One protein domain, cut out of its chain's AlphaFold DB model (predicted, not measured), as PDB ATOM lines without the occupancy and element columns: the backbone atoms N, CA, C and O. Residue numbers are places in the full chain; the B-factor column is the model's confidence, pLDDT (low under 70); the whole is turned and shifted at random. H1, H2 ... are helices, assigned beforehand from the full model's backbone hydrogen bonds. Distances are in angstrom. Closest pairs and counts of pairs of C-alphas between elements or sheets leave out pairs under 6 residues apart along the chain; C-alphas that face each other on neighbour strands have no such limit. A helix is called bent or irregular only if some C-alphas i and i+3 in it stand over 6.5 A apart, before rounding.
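What this domain is: This is residues 88 to 185 of the 185 residues of an uncharacterized protein of Gemmataceae bacterium (UniProt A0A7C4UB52). A helical hairpin of H1 and H2 has the last part of a kinked third long helix, H4, packed on both its arms, while the loop with the short H3 makes one end of an elongated shape and a loose tail sticks out as residues 178 to 185. The printed part has 98 residues, with five named helices, H1 to H5 in order along the chain, and no named strand; the class is all helix. The whole is only just loose, close to compact, with a radius of gyration of the C-alphas of 15.3 A, and its outline is a rod spanning 55 by 25 by 21 A.

How they stand to each other: H1, residues 94 to 107, is the hub, touching three other helices. H2, residues 109 to 126, follows over a tight link and touches H1 with residues 111 to 119 alone, the closest C-alphas being those of Ala 104 and Trp 112, 4.6 A apart. The two form a helical hairpin, at a shallow tilt of 29 degrees, opposite ways. H3, residues 133 to 138, touches no helix. H4, residues 150 to 166, has a kink of 63 degrees near residue 157. With residues 158 to 165 alone it touches H1, at a shallow tilt of 26 degrees, the same way; the closest C-alphas, of Phe 98 and Ser 165, are 5.2 A apart. With residues 162 to 166 alone it touches residues 120 to 123 of H2, at a steep tilt of 54 degrees, opposite ways; the closest C-alphas, of Arg 120 and Leu 166, are 6.3 A apart. H5, residues 168 to 171, touches residues 101 to 105 of H1, the closest C-alphas being those of Gln 102 and Ala 168, 6.9 A apart. H4 and H5 meet only through their link. O i to N i+4 pairs are within hydrogen-bond range in 9 of 10 cases in H1, 13 of 14 in H2, 11 of 13 in H4 and 0 of 2 in H3, where 1 of 3 O i to N i+3 pairs is within range; H5 is too short for an O i to N i+4 pair.

Where its parts are: H1 begins at C-alpha 94, (49.729, 86.528, -16.591), and is 19.9 A long from first to last C-alpha. H2, the longest helix, measures 25.7 A and ends at C-alpha 126, (48.318, 75.401, -12.948). H3 is irregular, with C-alphas 134 and 137 8.5 A apart. H4 measures 18.5 A and is irregular, with C-alphas 152 and 155 9.6 A apart. H5 ends at C-alpha 171, (32.793, 90.366, -19.049).

The domain as a whole: The C-alphas farthest apart, of Pro 133 and Asp 185, are 56.8 A from each other. Without residues 178 to 185, which stand free, the body spans 48 by 22 by 20 A. The printed part has no cut, and the link from H3 to H4, with 11 residues, is long. The mean pLDDT of the printed part is 87.2; residues 170 to 185 are under 70.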
ATOM      1  N   LYS A  88      54.354  80.192 -21.224       93.88
ATOM      2  CA  LYS A  88      54.817  78.834 -20.904       93.88
ATOM      3  C   LYS A  88      54.733  78.612 -19.402       93.88
ATOM      4  O   LYS A  88      54.734  79.570 -18.641       93.88
ATOM      5  N   LYS A  89      54.725  77.364 -18.938       93.50
ATOM      6  CA  LYS A  89      54.649  77.075 -17.492       93.50
ATOM      7  C   LYS A  89      55.829  77.680 -16.726       93.50
ATOM      8  O   LYS A  89      55.666  78.171 -15.610       93.50
ATOM      9  N   GLU A  90      56.998  77.703 -17.359       93.44
ATOM     10  CA  GLU A  90      58.247  78.258 -16.834       93.44
ATOM     11  C   GLU A  90      58.303  79.792 -16.931       93.44
ATOM     12  O   GLU A  90      59.153  80.414 -16.299       93.44
ATOM     13  N   ASN A  91      57.407  80.400 -17.714       92.81
ATOM     14  CA  ASN A  91      57.269  81.843 -17.891       92.81
ATOM     15  C   ASN A  91      55.792  82.190 -18.134       92.81
ATOM     16  O   ASN A  91      55.367  82.383 -19.280       92.81
ATOM     17  N   LEU A  92      55.006  82.190 -17.053       94.12
ATOM     18  CA  LEU A  92      53.543  82.216 -17.134       94.12
ATOM     19  C   LEU A  92      53.028  83.519 -17.746       94.12
ATOM     20  O   LEU A  92      52.098  83.505 -18.542       94.12
ATOM     21  N   ASN A  93      53.654  84.640 -17.390       95.12
ATOM     22  CA  ASN A  93      53.317  85.981 -17.866       95.12
ATOM     23  C   ASN A  93      51.801  86.249 -17.919       95.12
ATOM     24  O   ASN A  93      51.220  86.498 -18.977       95.12
ATOM     25  N   THR A  94      51.163  86.239 -16.750       95.50
ATOM     26  CA  THR A  94      49.729  86.528 -16.591       95.50
ATOM     27  C   THR A  94      49.335  87.917 -17.094       95.50
ATOM     28  O   THR A  94      48.197  88.131 -17.499       95.50
ATOM     29  N   TYR A  95      50.286  88.852 -17.153       93.12
ATOM     30  CA  TYR A  95      50.081  90.166 -17.756       93.12
ATOM     31  C   TYR A  95      49.857  90.080 -19.272       93.12
ATOM     32  O   TYR A  95      48.903  90.663 -19.782       93.12
ATOM     33  N   LEU A  96      50.685  89.313 -19.994       95.19
ATOM     34  CA  LEU A  96      50.432  88.999 -21.405       95.19
ATOM     35  C   LEU A  96      49.088  88.284 -21.561       95.19
ATOM     36  O   LEU A  96      48.301  88.674 -22.422       95.19
ATOM     37  N   MET A  97      48.824  87.278 -20.717       95.75
ATOM     38  CA  MET A  97      47.569  86.522 -20.753       95.75
ATOM     39  C   MET A  97      46.352  87.439 -20.688       95.75
ATOM     40  O   MET A  97      45.491  87.369 -21.560       95.75
ATOM     41  N   PHE A  98      46.324  88.346 -19.719       94.00
ATOM     42  CA  PHE A  98      45.221  89.273 -19.509       94.00
ATOM     43  C   PHE A  98      44.931  90.168 -20.725       94.00
ATOM     44  O   PHE A  98      43.779  90.289 -21.146       94.00
ATOM     45  N   TYR A  99      45.950  90.795 -21.312       93.94
ATOM     46  CA  TYR A  99      45.738  91.706 -22.442       93.94
ATOM     47  C   TYR A  99      45.432  90.970 -23.740       93.94
ATOM     48  O   TYR A  99      44.505  91.334 -24.460       93.94
ATOM     49  N   MET A 100      46.182  89.912 -24.030       94.69
ATOM     50  CA  MET A 100      46.015  89.176 -25.276       94.69
ATOM     51  C   MET A 100      44.699  88.387 -25.304       94.69
ATOM     52  O   MET A 100      44.093  88.261 -26.363       94.69
ATOM     53  N   THR A 101      44.195  87.939 -24.146       94.56
ATOM     54  CA  THR A 101      42.857  87.333 -24.050       94.56
ATOM     55  C   THR A 101      41.771  88.316 -24.476       94.56
ATOM     56  O   THR A 101      40.888  87.929 -25.231       94.56
ATOM     57  N   GLN A 102      41.852  89.586 -24.068       91.44
ATOM     58  CA  GLN A 102      40.886  90.610 -24.486       91.44
ATOM     59  C   GLN A 102      40.936  90.858 -25.995       91.44
ATOM     60  O   GLN A 102      39.899  90.818 -26.647       91.44
ATOM     61  N   VAL A 103      42.136  91.041 -26.549       92.31
ATOM     62  CA  VAL A 103      42.343  91.243 -27.994       92.31
ATOM     63  C   VAL A 103      41.797  90.061 -28.798       92.31
ATOM     64  O   VAL A 103      40.991  90.229 -29.712       92.31
ATOM     65  N   ALA A 104      42.195  88.838 -28.438       92.88
ATOM     66  CA  ALA A 104      41.728  87.636 -29.116       92.88
ATOM     67  C   ALA A 104      40.202  87.487 -29.004       92.88
ATOM     68  O   ALA A 104      39.555  87.099 -29.974       92.88
ATOM     69  N   HIS A 105      39.621  87.837 -27.851       90.75
ATOM     70  CA  HIS A 105      38.177  87.797 -27.641       90.75
ATOM     71  C   HIS A 105      37.427  88.822 -28.500       90.75
ATOM     72  O   HIS A 105      36.408  88.484 -29.098       90.75
ATOM     73  N   HIS A 106      37.925  90.061 -28.602       87.75
ATOM     74  CA  HIS A 106      37.326  91.084 -29.463       87.75
ATOM     75  C   HIS A 106      37.324  90.662 -30.933       87.75
ATOM     76  O   HIS A 106      36.334  90.883 -31.629       87.75
ATOM     77  N   LEU A 107      38.410  90.043 -31.396       88.88
ATOM     78  CA  LEU A 107      38.542  89.561 -32.769       88.88
ATOM     79  C   LEU A 107      37.704  88.314 -33.067       88.88
ATOM     80  O   LEU A 107      37.228  88.157 -34.193       88.88
ATOM     81  N   GLY A 108      37.507  87.443 -32.077       88.75
ATOM     82  CA  GLY A 108      36.718  86.225 -32.224       88.75
ATOM     83  C   GLY A 108      37.335  85.201 -33.189       88.75
ATOM     84  O   GLY A 108      38.523  85.253 -33.526       88.75
ATOM     85  N   GLY A 109      36.511  84.239 -33.615       89.81
ATOM     86  CA  GLY A 109      36.874  83.202 -34.590       89.81
ATOM     87  C   GLY A 109      38.144  82.423 -34.225       89.81
ATOM     88  O   GLY A 109      38.428  82.181 -33.052       89.81
ATOM     89  N   ASP A 110      38.938  82.078 -35.239       91.88
ATOM     90  CA  ASP A 110      40.182  81.314 -35.084       91.88
ATOM     91  C   ASP A 110      41.188  81.958 -34.120       91.88
ATOM     92  O   ASP A 110      41.953  81.249 -33.464       91.88
ATOM     93  N   TYR A 111      41.228  83.293 -34.046       92.56
ATOM     94  CA  TYR A 111      42.134  84.008 -33.144       92.56
ATOM     95  C   TYR A 111      41.777  83.744 -31.687       92.56
ATOM     96  O   TYR A 111      42.651  83.397 -30.887       92.56
ATOM     97  N   TRP A 112      40.486  83.844 -31.372       92.81
ATOM     98  CA  TRP A 112      39.961  83.490 -30.066       92.81
ATOM     99  C   TRP A 112      40.205  82.019 -29.753       92.81
ATOM    100  O   TRP A 112      40.816  81.712 -28.734       92.81
ATOM    101  N   GLU A 113      39.792  81.107 -30.633       92.25
ATOM    102  CA  GLU A 113      39.871  79.667 -30.375       92.25
ATOM    103  C   GLU A 113      41.307  79.192 -30.124       92.25
ATOM    104  O   GLU A 113      41.551  78.451 -29.168       92.25
ATOM    105  N   LYS A 114      42.273  79.649 -30.932       92.44
ATOM    106  CA  LYS A 114      43.690  79.287 -30.771       92.44
ATOM    107  C   LYS A 114      44.250  79.772 -29.439       92.44
ATOM    108  O   LYS A 114      44.862  78.994 -28.706       92.44
ATOM    109  N   TRP A 115      44.027  81.046 -29.124       95.19
ATOM    110  CA  TRP A 115      44.560  81.657 -27.913       95.19
ATOM    111  C   TRP A 115      43.925  81.066 -26.655       95.19
ATOM    112  O   TRP A 115      44.605  80.568 -25.756       95.19
ATOM    113  N   ASN A 116      42.598  81.105 -26.608       93.94
ATOM    114  CA  ASN A 116      41.831  80.804 -25.418       93.94
ATOM    115  C   ASN A 116      41.920  79.330 -25.027       93.94
ATOM    116  O   ASN A 116      42.075  79.048 -23.845       93.94
ATOM    117  N   ASN A 117      41.897  78.391 -25.980       93.00
ATOM    118  CA  ASN A 117      42.072  76.977 -25.642       93.00
ATOM    119  C   ASN A 117      43.425  76.733 -24.955       93.00
ATOM    120  O   ASN A 117      43.477  76.066 -23.927       93.00
ATOM    121  N   SER A 118      44.505  77.341 -25.457       93.56
ATOM    122  CA  SER A 118      45.833  77.195 -24.854       93.56
ATOM    123  C   SER A 118      45.924  77.830 -23.462       93.56
ATOM    124  O   SER A 118      46.383  77.185 -22.518       93.56
ATOM    125  N   VAL A 119      45.473  79.080 -23.318       95.06
ATOM    126  CA  VAL A 119      45.574  79.815 -22.050       95.06
ATOM    127  C   VAL A 119      44.631  79.248 -20.993       95.06
ATOM    128  O   VAL A 119      45.058  79.052 -19.855       95.06
ATOM    129  N   ARG A 120      43.378  78.933 -21.350       95.25
ATOM    130  CA  ARG A 120      42.405  78.318 -20.435       95.25
ATOM    131  C   ARG A 120      42.958  77.020 -19.870       95.25
ATOM    132  O   ARG A 120      43.018  76.874 -18.652       95.25
ATOM    133  N   ASP A 121      43.377  76.100 -20.734       95.62
ATOM    134  CA  ASP A 121      43.812  74.774 -20.300       95.62
ATOM    135  C   ASP A 121      45.072  74.877 -19.422       95.62
ATOM    136  O   ASP A 121      45.141  74.243 -18.368       95.62
ATOM    137  N   MET A 122      46.010  75.767 -19.774       96.12
ATOM    138  CA  MET A 122      47.188  76.055 -18.950       96.12
ATOM    139  C   MET A 122      46.820  76.604 -17.566       96.12
ATOM    140  O   MET A 122      47.367  76.152 -16.560       96.12
ATOM    141  N   LEU A 123      45.907  77.574 -17.484       96.81
ATOM    142  CA  LEU A 123      45.503  78.153 -16.203       96.81
ATOM    143  C   LEU A 123      44.763  77.131 -15.330       96.81
ATOM    144  O   LEU A 123      45.043  77.053 -14.136       96.81
ATOM    145  N   ILE A 124      43.877  76.310 -15.897       96.75
ATOM    146  CA  ILE A 124      43.175  75.255 -15.147       96.75
ATOM    147  C   ILE A 124      44.151  74.207 -14.597       96.75
ATOM    148  O   ILE A 124      44.012  73.768 -13.446       96.75
ATOM    149  N   GLU A 125      45.152  73.830 -15.396       96.75
ATOM    150  CA  GLU A 125      46.201  72.905 -14.975       96.75
ATOM    151  C   GLU A 125      47.023  73.481 -13.812       96.75
ATOM    152  O   GLU A 125      47.249  72.799 -12.815       96.75
ATOM    153  N   LEU A 126      47.431  74.749 -13.915       97.12
ATOM    154  CA  LEU A 126      48.318  75.401 -12.948       97.12
ATOM    155  C   LEU A 126      47.613  75.935 -11.694       97.12
ATOM    156  O   LEU A 126      48.289  76.414 -10.780       97.12
ATOM    157  N   GLN A 127      46.281  75.882 -11.640       97.94
ATOM    158  CA  GLN A 127      45.534  76.304 -10.462       97.94
ATOM    159  C   GLN A 127      45.892  75.415  -9.269       97.94
ATOM    160  O   GLN A 127      45.717  74.194  -9.314       97.94
ATOM    161  N   ASP A 128      46.335  76.046  -8.186       97.81
ATOM    162  CA  ASP A 128      46.759  75.376  -6.962       97.81
ATOM    163  C   ASP A 128      45.615  74.528  -6.379       97.81
ATOM    164  O   ASP A 128      44.503  75.020  -6.152       97.81
ATOM    165  N   LYS A 129      45.867  73.236  -6.155       97.38
ATOM    166  CA  LYS A 129      44.858  72.291  -5.650       97.38
ATOM    167  C   LYS A 129      44.769  72.269  -4.119       97.38
ATOM    168  O   LYS A 129      43.811  71.716  -3.576       97.38
ATOM    169  N   GLY A 130      45.681  72.961  -3.428       95.00
ATOM    170  CA  GLY A 130      45.767  72.986  -1.969       95.00
ATOM    171  C   GLY A 130      46.446  71.755  -1.374       95.00
ATOM    172  O   GLY A 130      46.208  71.448  -0.209       95.00
ATOM    173  N   ASP A 131      47.260  71.051  -2.163       94.94
ATOM    174  CA  ASP A 131      47.872  69.777  -1.765       94.94
ATOM    175  C   ASP A 131      49.034  69.950  -0.771       94.94
ATOM    176  O   ASP A 131      49.386  68.999  -0.078       94.94
ATOM    177  N   ASP A 132      49.624  71.151  -0.669       95.44
ATOM    178  CA  ASP A 132      50.635  71.473   0.346       95.44
ATOM    179  C   ASP A 132      49.958  71.866   1.674       95.44
ATOM    180  O   ASP A 132      49.400  72.967   1.774       95.44
ATOM    181  N   PRO A 133      50.058  71.045   2.740       95.06
ATOM    182  CA  PRO A 133      49.409  71.334   4.018       95.06
ATOM    183  C   PRO A 133      49.903  72.626   4.678       95.06
ATOM    184  O   PRO A 133      49.160  73.255   5.430       95.06
ATOM    185  N   LYS A 134      51.140  73.063   4.395       97.00
ATOM    186  CA  LYS A 134      51.688  74.327   4.921       97.00
ATOM    187  C   LYS A 134      51.109  75.548   4.208       97.00
ATOM    188  O   LYS A 134      51.206  76.663   4.718       97.00
ATOM    189  N   HIS A 135      50.492  75.342   3.049       95.75
ATOM    190  CA  HIS A 135      49.990  76.393   2.176       95.75
ATOM    191  C   HIS A 135      48.559  76.127   1.683       95.75
ATOM    192  O   HIS A 135      48.167  76.646   0.644       95.75
ATOM    193  N   ALA A 136      47.736  75.403   2.450       95.19
ATOM    194  CA  ALA A 136      46.360  75.057   2.067       95.19
ATOM    195  C   ALA A 136      45.484  76.274   1.684       95.19
ATOM    196  O   ALA A 136      44.588  76.164   0.851       95.19
ATOM    197  N   HIS A 137      45.781  77.457   2.234       94.31
ATOM    198  CA  HIS A 137      45.134  78.731   1.890       94.31
ATOM    199  C   HIS A 137      45.352  79.179   0.432       94.31
ATOM    200  O   HIS A 137      44.703  80.118  -0.018       94.31
ATOM    201  N   GLN A 138      46.280  78.556  -0.301       97.19
ATOM    202  CA  GLN A 138      46.584  78.878  -1.697       97.19
ATOM    203  C   GLN A 138      45.665  78.148  -2.678       97.19
ATOM    204  O   GLN A 138      45.669  78.491  -3.860       97.19
ATOM    205  N   LYS A 139      44.846  77.198  -2.214       98.00
ATOM    206  CA  LYS A 139      43.890  76.469  -3.049       98.00
ATOM    207  C   LYS A 139      43.035  77.422  -3.892       98.00
ATOM    208  O   LYS A 139      42.430  78.354  -3.370       98.00
ATOM    209  N   GLY A 140      42.970  77.161  -5.193       97.56
ATOM    210  CA  GLY A 140      42.207  77.948  -6.164       97.56
ATOM    211  C   GLY A 140      42.946  79.159  -6.741       97.56
ATOM    212  O   GLY A 140      42.396  79.829  -7.610       97.56
ATOM    213  N   SER A 141      44.175  79.434  -6.296       97.94
ATOM    214  CA  SER A 141      44.981  80.581  -6.739       97.94
ATOM    215  C   SER A 141      46.121  80.170  -7.683       97.94
ATOM    216  O   SER A 141      46.370  78.982  -7.890       97.94
ATOM    217  N   TRP A 142      46.853  81.147  -8.232       97.88
ATOM    218  CA  TRP A 142      47.995  80.906  -9.124       97.88
ATOM    219  C   TRP A 142      49.306  81.382  -8.509       97.88
ATOM    220  O   TRP A 142      49.408  82.482  -7.964       97.88
ATOM    221  N   SER A 143      50.325  80.527  -8.588       96.62
ATOM    222  CA  SER A 143      51.649  80.811  -8.040       96.62
ATOM    223  C   SER A 143      52.348  81.926  -8.830       96.62
ATOM    224  O   SER A 143      52.461  81.812 -10.048       96.62
ATOM    225  N   PRO A 144      52.917  82.949  -8.167       97.00
ATOM    226  CA  PRO A 144      53.664  84.008  -8.845       97.00
ATOM    227  C   PRO A 144      55.091  83.584  -9.237       97.00
ATOM    228  O   PRO A 144      55.826  84.374  -9.814       97.00
ATOM    229  N   LYS A 145      55.537  82.367  -8.884       96.44
ATOM    230  CA  LYS A 145      56.959  81.970  -8.959       96.44
ATOM    231  C   LYS A 145      57.545  82.006 -10.372       96.44
ATOM    232  O   LYS A 145      58.704  82.372 -10.521       96.44
ATOM    233  N   THR A 146      56.770  81.595 -11.372       96.25
ATOM    234  CA  THR A 146      57.193  81.573 -12.781       96.25
ATOM    235  C   THR A 146      56.658  82.769 -13.560       96.25
ATOM    236  O   THR A 146      56.830  82.848 -14.774       96.25
ATOM    237  N   ASP A 147      55.998  83.712 -12.884       96.56
ATOM    238  CA  ASP A 147      55.512  84.930 -13.509       96.56
ATOM    239  C   ASP A 147      56.610  86.012 -13.467       96.56
ATOM    240  O   ASP A 147      57.130  86.310 -12.386       96.56
ATOM    241  N   PRO A 148      56.959  86.644 -14.603       94.75
ATOM    242  CA  PRO A 148      57.987  87.685 -14.656       94.75
ATOM    243  C   PRO A 148      57.650  88.918 -13.800       94.75
ATOM    244  O   PRO A 148      58.552  89.645 -13.386       94.75
ATOM    245  N   TRP A 149      56.369  89.139 -13.501       93.00
ATOM    246  CA  TRP A 149      55.859  90.220 -12.654       93.00
ATOM    247  C   TRP A 149      55.463  89.735 -11.254       93.00
ATOM    248  O   TRP A 149      54.981  90.514 -10.425       93.00
ATOM    249  N   GLY A 150      55.679  88.451 -10.960       94.31
ATOM    250  CA  GLY A 150      55.287  87.820  -9.706       94.31
ATOM    251  C   GLY A 150      56.010  88.384  -8.483       94.31
ATOM    252  O   GLY A 150      55.426  88.438  -7.403       94.31
ATOM    253  N   LYS A 151      57.246  88.879  -8.636       94.94
ATOM    254  CA  LYS A 151      57.982  89.538  -7.541       94.94
ATOM    255  C   LYS A 151      57.324  90.857  -7.120       94.94
ATOM    256  O   LYS A 151      57.364  91.204  -5.945       94.94
ATOM    257  N   GLN A 152      56.750  91.592  -8.070       94.38
ATOM    258  CA  GLN A 152      56.153  92.906  -7.855       94.38
ATOM    259  C   GLN A 152      54.690  92.797  -7.422       94.38
ATOM    260  O   GLN A 152      54.287  93.466  -6.477       94.38
ATOM    261  N   GLY A 153      53.892  91.971  -8.106       93.12
ATOM    262  CA  GLY A 153      52.453  91.866  -7.838       93.12
ATOM    263  C   GLY A 153      52.050  90.715  -6.912       93.12
ATOM    264  O   GLY A 153      50.938  90.716  -6.380       93.12
ATOM    265  N   GLY A 154      52.936  89.742  -6.693       96.88
ATOM    266  CA  GLY A 154      52.676  88.594  -5.830       96.88
ATOM    267  C   GLY A 154      51.508  87.719  -6.295       96.88
ATOM    268  O   GLY A 154      50.945  87.880  -7.376       96.88
ATOM    269  N   ARG A 155      51.123  86.779  -5.425       97.12
ATOM    270  CA  ARG A 155      50.047  85.812  -5.690       97.12
ATOM    271  C   ARG A 155      48.701  86.487  -5.953       97.12
ATOM    272  O   ARG A 155      47.932  85.975  -6.758       97.12
ATOM    273  N   LEU A 156      48.428  87.621  -5.302       96.62
ATOM    274  CA  LEU A 156      47.177  88.358  -5.485       96.62
ATOM    275  C   LEU A 156      47.024  88.824  -6.936       96.62
ATOM    276  O   LEU A 156      46.037  88.481  -7.572       96.62
ATOM    277  N   MET A 157      48.019  89.531  -7.477       96.06
ATOM    278  CA  MET A 157      47.979  90.015  -8.860       96.06
ATOM    279  C   MET A 157      47.902  88.861  -9.862       96.06
ATOM    280  O   MET A 157      47.015  88.866 -10.713       96.06
ATOM    281  N   THR A 158      48.759  87.844  -9.719       97.44
ATOM    282  CA  THR A 158      48.760  86.671 -10.607       97.44
ATOM    283  C   THR A 158      47.399  85.973 -10.610       97.44
ATOM    284  O   THR A 158      46.890  85.608 -11.666       97.44
ATOM    285  N   THR A 159      46.772  85.837  -9.438       97.75
ATOM    286  CA  THR A 159      45.449  85.214  -9.304       97.75
ATOM    287  C   THR A 159      44.356  86.072  -9.926       97.75
ATOM    288  O   THR A 159      43.553  85.552 -10.691       97.75
ATOM    289  N   SER A 160      44.341  87.382  -9.664       96.88
ATOM    290  CA  SER A 160      43.347  88.285 -10.250       96.88
ATOM    291  C   SER A 160      43.422  88.309 -11.778       96.88
ATOM    292  O   SER A 160      42.391  88.223 -12.438       96.88
ATOM    293  N   LEU A 161      44.626  88.378 -12.356       95.88
ATOM    294  CA  LEU A 161      44.797  88.374 -13.813       95.88
ATOM    295  C   LEU A 161      44.429  87.024 -14.442       95.88
ATOM    296  O   LEU A 161      43.833  87.005 -15.520       95.88
ATOM    297  N   ALA A 162      44.740  85.907 -13.776       96.88
ATOM    298  CA  ALA A 162      44.320  84.580 -14.221       96.88
ATOM    299  C   ALA A 162      42.789  84.446 -14.230       96.88
ATOM    300  O   ALA A 162      42.224  84.004 -15.228       96.88
ATOM    301  N   LEU A 163      42.120  84.885 -13.158       96.00
ATOM    302  CA  LEU A 163      40.658  84.866 -13.065       96.00
ATOM    303  C   LEU A 163      40.013  85.722 -14.155       96.00
ATOM    304  O   LEU A 163      39.201  85.205 -14.911       96.00
ATOM    305  N   ILE A 164      40.435  86.979 -14.321       93.00
ATOM    306  CA  ILE A 164      39.873  87.856 -15.360       93.00
ATOM    307  C   ILE A 164      40.089  87.264 -16.764       93.00
ATOM    308  O   ILE A 164      39.201  87.339 -17.610       93.00
ATOM    309  N   SER A 165      41.236  86.618 -17.009       94.56
ATOM    310  CA  SER A 165      41.486  85.929 -18.283       94.56
ATOM    311  C   SER A 165      40.525  84.750 -18.498       94.56
ATOM    312  O   SER A 165      40.023  84.557 -19.603       94.56
ATOM    313  N   LEU A 166      40.226  83.971 -17.453       94.44
ATOM    314  CA  LEU A 166      39.263  82.864 -17.514       94.44
ATOM    315  C   LEU A 166      37.809  83.342 -17.632       94.44
ATOM    316  O   LEU A 166      36.974  82.636 -18.192       94.44
ATOM    317  N   GLU A 167      37.504  84.534 -17.127       90.44
ATOM    318  CA  GLU A 167      36.164  85.121 -17.134       90.44
ATOM    319  C   GLU A 167      35.863  85.940 -18.398       90.44
ATOM    320  O   GLU A 167      34.787  86.534 -18.504       90.44
ATOM    321  N   ALA A 168      36.770  85.954 -19.381       84.31
ATOM    322  CA  ALA A 168      36.638  86.778 -20.580       84.31
ATOM    323  C   ALA A 168      35.292  86.598 -21.309       84.31
ATOM    324  O   ALA A 168      34.710  87.579 -21.766       84.31
ATOM    325  N   TYR A 169      34.752  85.374 -21.305       72.62
ATOM    326  CA  TYR A 169      33.450  85.008 -21.876       72.62
ATOM    327  C   TYR A 169      32.248  85.735 -21.252       72.62
ATOM    328  O   TYR A 169      31.189  85.802 -21.869       72.62
ATOM    329  N   TYR A 170      32.382  86.225 -20.017       69.50
ATOM    330  CA  TYR A 170      31.290  86.835 -19.258       69.50
ATOM    331  C   TYR A 170      31.366  88.364 -19.233       69.50
ATOM    332  O   TYR A 170      30.330  89.021 -19.168       69.50
ATOM    333  N   TYR A 171      32.576  88.932 -19.283       59.28
ATOM    334  CA  TYR A 171      32.793  90.366 -19.049       59.28
ATOM    335  C   TYR A 171      33.210  91.161 -20.280       59.28
ATOM    336  O   TYR A 171      32.940  92.362 -20.352       59.28
ATOM    337  N   HIS A 172      33.875  90.536 -21.246       61.72
ATOM    338  CA  HIS A 172      34.355  91.243 -22.424       61.72
ATOM    339  C   HIS A 172      33.352  91.055 -23.551       61.72
ATOM    340  O   HIS A 172      33.550  90.213 -24.406       61.72
ATOM    341  N   VAL A 173      32.256  91.819 -23.576       58.56
ATOM    342  CA  VAL A 173      31.365  91.812 -24.753       58.56
ATOM    343  C   VAL A 173      32.223  92.083 -26.000       58.56
ATOM    344  O   VAL A 173      33.006  93.038 -25.966       58.56
ATOM    345  N   PRO A 174      32.145  91.256 -27.064       59.28
ATOM    346  CA  PRO A 174      32.934  91.480 -28.269       59.28
ATOM    347  C   PRO A 174      32.759  92.919 -28.753       59.28
ATOM    348  O   PRO A 174      31.629  93.393 -28.889       59.28
ATOM    349  N   LEU A 175      33.873  93.619 -28.997       58.16
ATOM    350  CA  LEU A 175      33.839  95.011 -29.458       58.16
ATOM    351  C   LEU A 175      33.105  95.134 -30.803       58.16
ATOM    352  O   LEU A 175      32.539  96.174 -31.122       58.16
ATOM    353  N   TYR A 176      33.101  94.049 -31.579       52.84
ATOM    354  CA  TYR A 176      32.489  93.959 -32.892       52.84
ATOM    355  C   TYR A 176      31.307  92.988 -32.844       52.84
ATOM    356  O   TYR A 176      31.436  91.858 -32.378       52.84
ATOM    357  N   GLY A 177      30.146  93.424 -33.342       47.62
ATOM    358  CA  GLY A 177      28.960  92.573 -33.501       47.62
ATOM    359  C   GLY A 177      27.805  92.803 -32.518       47.62
ATOM    360  O   GLY A 177      26.760  92.192 -32.720       47.62
ATOM    361  N   TYR A 178      27.927  93.693 -31.519       41.34
ATOM    362  CA  TYR A 178      26.822  94.015 -30.586       41.34
ATOM    363  C   TYR A 178      26.569  95.513 -30.305       41.34
ATOM    364  O   TYR A 178      25.794  95.848 -29.411       41.34
ATOM    365  N   GLY A 179      27.136  96.437 -31.086       42.91
ATOM    366  CA  GLY A 179      26.846  97.874 -30.972       42.91
ATOM    367  C   GLY A 179      27.999  98.755 -31.450       42.91
ATOM    368  O   GLY A 179      29.097  98.250 -31.666       42.91
ATOM    369  N   LYS A 180      27.728 100.056 -31.642       38.53
ATOM    370  CA  LYS A 180      28.710 101.060 -32.094       38.53
ATOM    371  C   LYS A 180      29.937 101.089 -31.176       38.53
ATOM    372  O   LYS A 180      29.804 101.008 -29.952       38.53
ATOM    373  N   SER A 181      31.123 101.227 -31.768       47.47
ATOM    374  CA  SER A 181      32.361 101.421 -31.003       47.47
ATOM    375  C   SER A 181      32.303 102.739 -30.210       47.47
ATOM    376  O   SER A 181      31.546 103.641 -30.554       47.47
ATOM    377  N   VAL A 182      33.120 102.883 -29.158       47.50
ATOM    378  CA  VAL A 182      33.156 104.084 -28.282       47.50
ATOM    379  C   VAL A 182      33.425 105.388 -29.052       47.50
ATOM    380  O   VAL A 182      33.174 106.465 -28.519       47.50
ATOM    381  N   LEU A 183      33.929 105.294 -30.284       43.47
ATOM    382  CA  LEU A 183      34.295 106.426 -31.135       43.47
ATOM    383  C   LEU A 183      33.399 106.590 -32.372       43.47
ATOM    384  O   LEU A 183      33.725 107.386 -33.247       43.47
ATOM    385  N   GLU A 184      32.301 105.846 -32.480       39.66
ATOM    386  CA  GLU A 184      31.315 106.084 -33.535       39.66
ATOM    387  C   GLU A 184      30.163 106.919 -32.973       39.66
ATOM    388  O   GLU A 184      29.300 106.393 -32.266       39.66
ATOM    389  N   ASP A 185      30.159 108.215 -33.303       38.41
ATOM    390  CA  ASP A 185      28.989 109.095 -33.162       38.41
ATOM    391  C   ASP A 185      27.754 108.475 -33.853       38.41
ATOM    392  O   ASP A 185      27.857 107.983 -35.006       38.41
TER     393      ASP A 185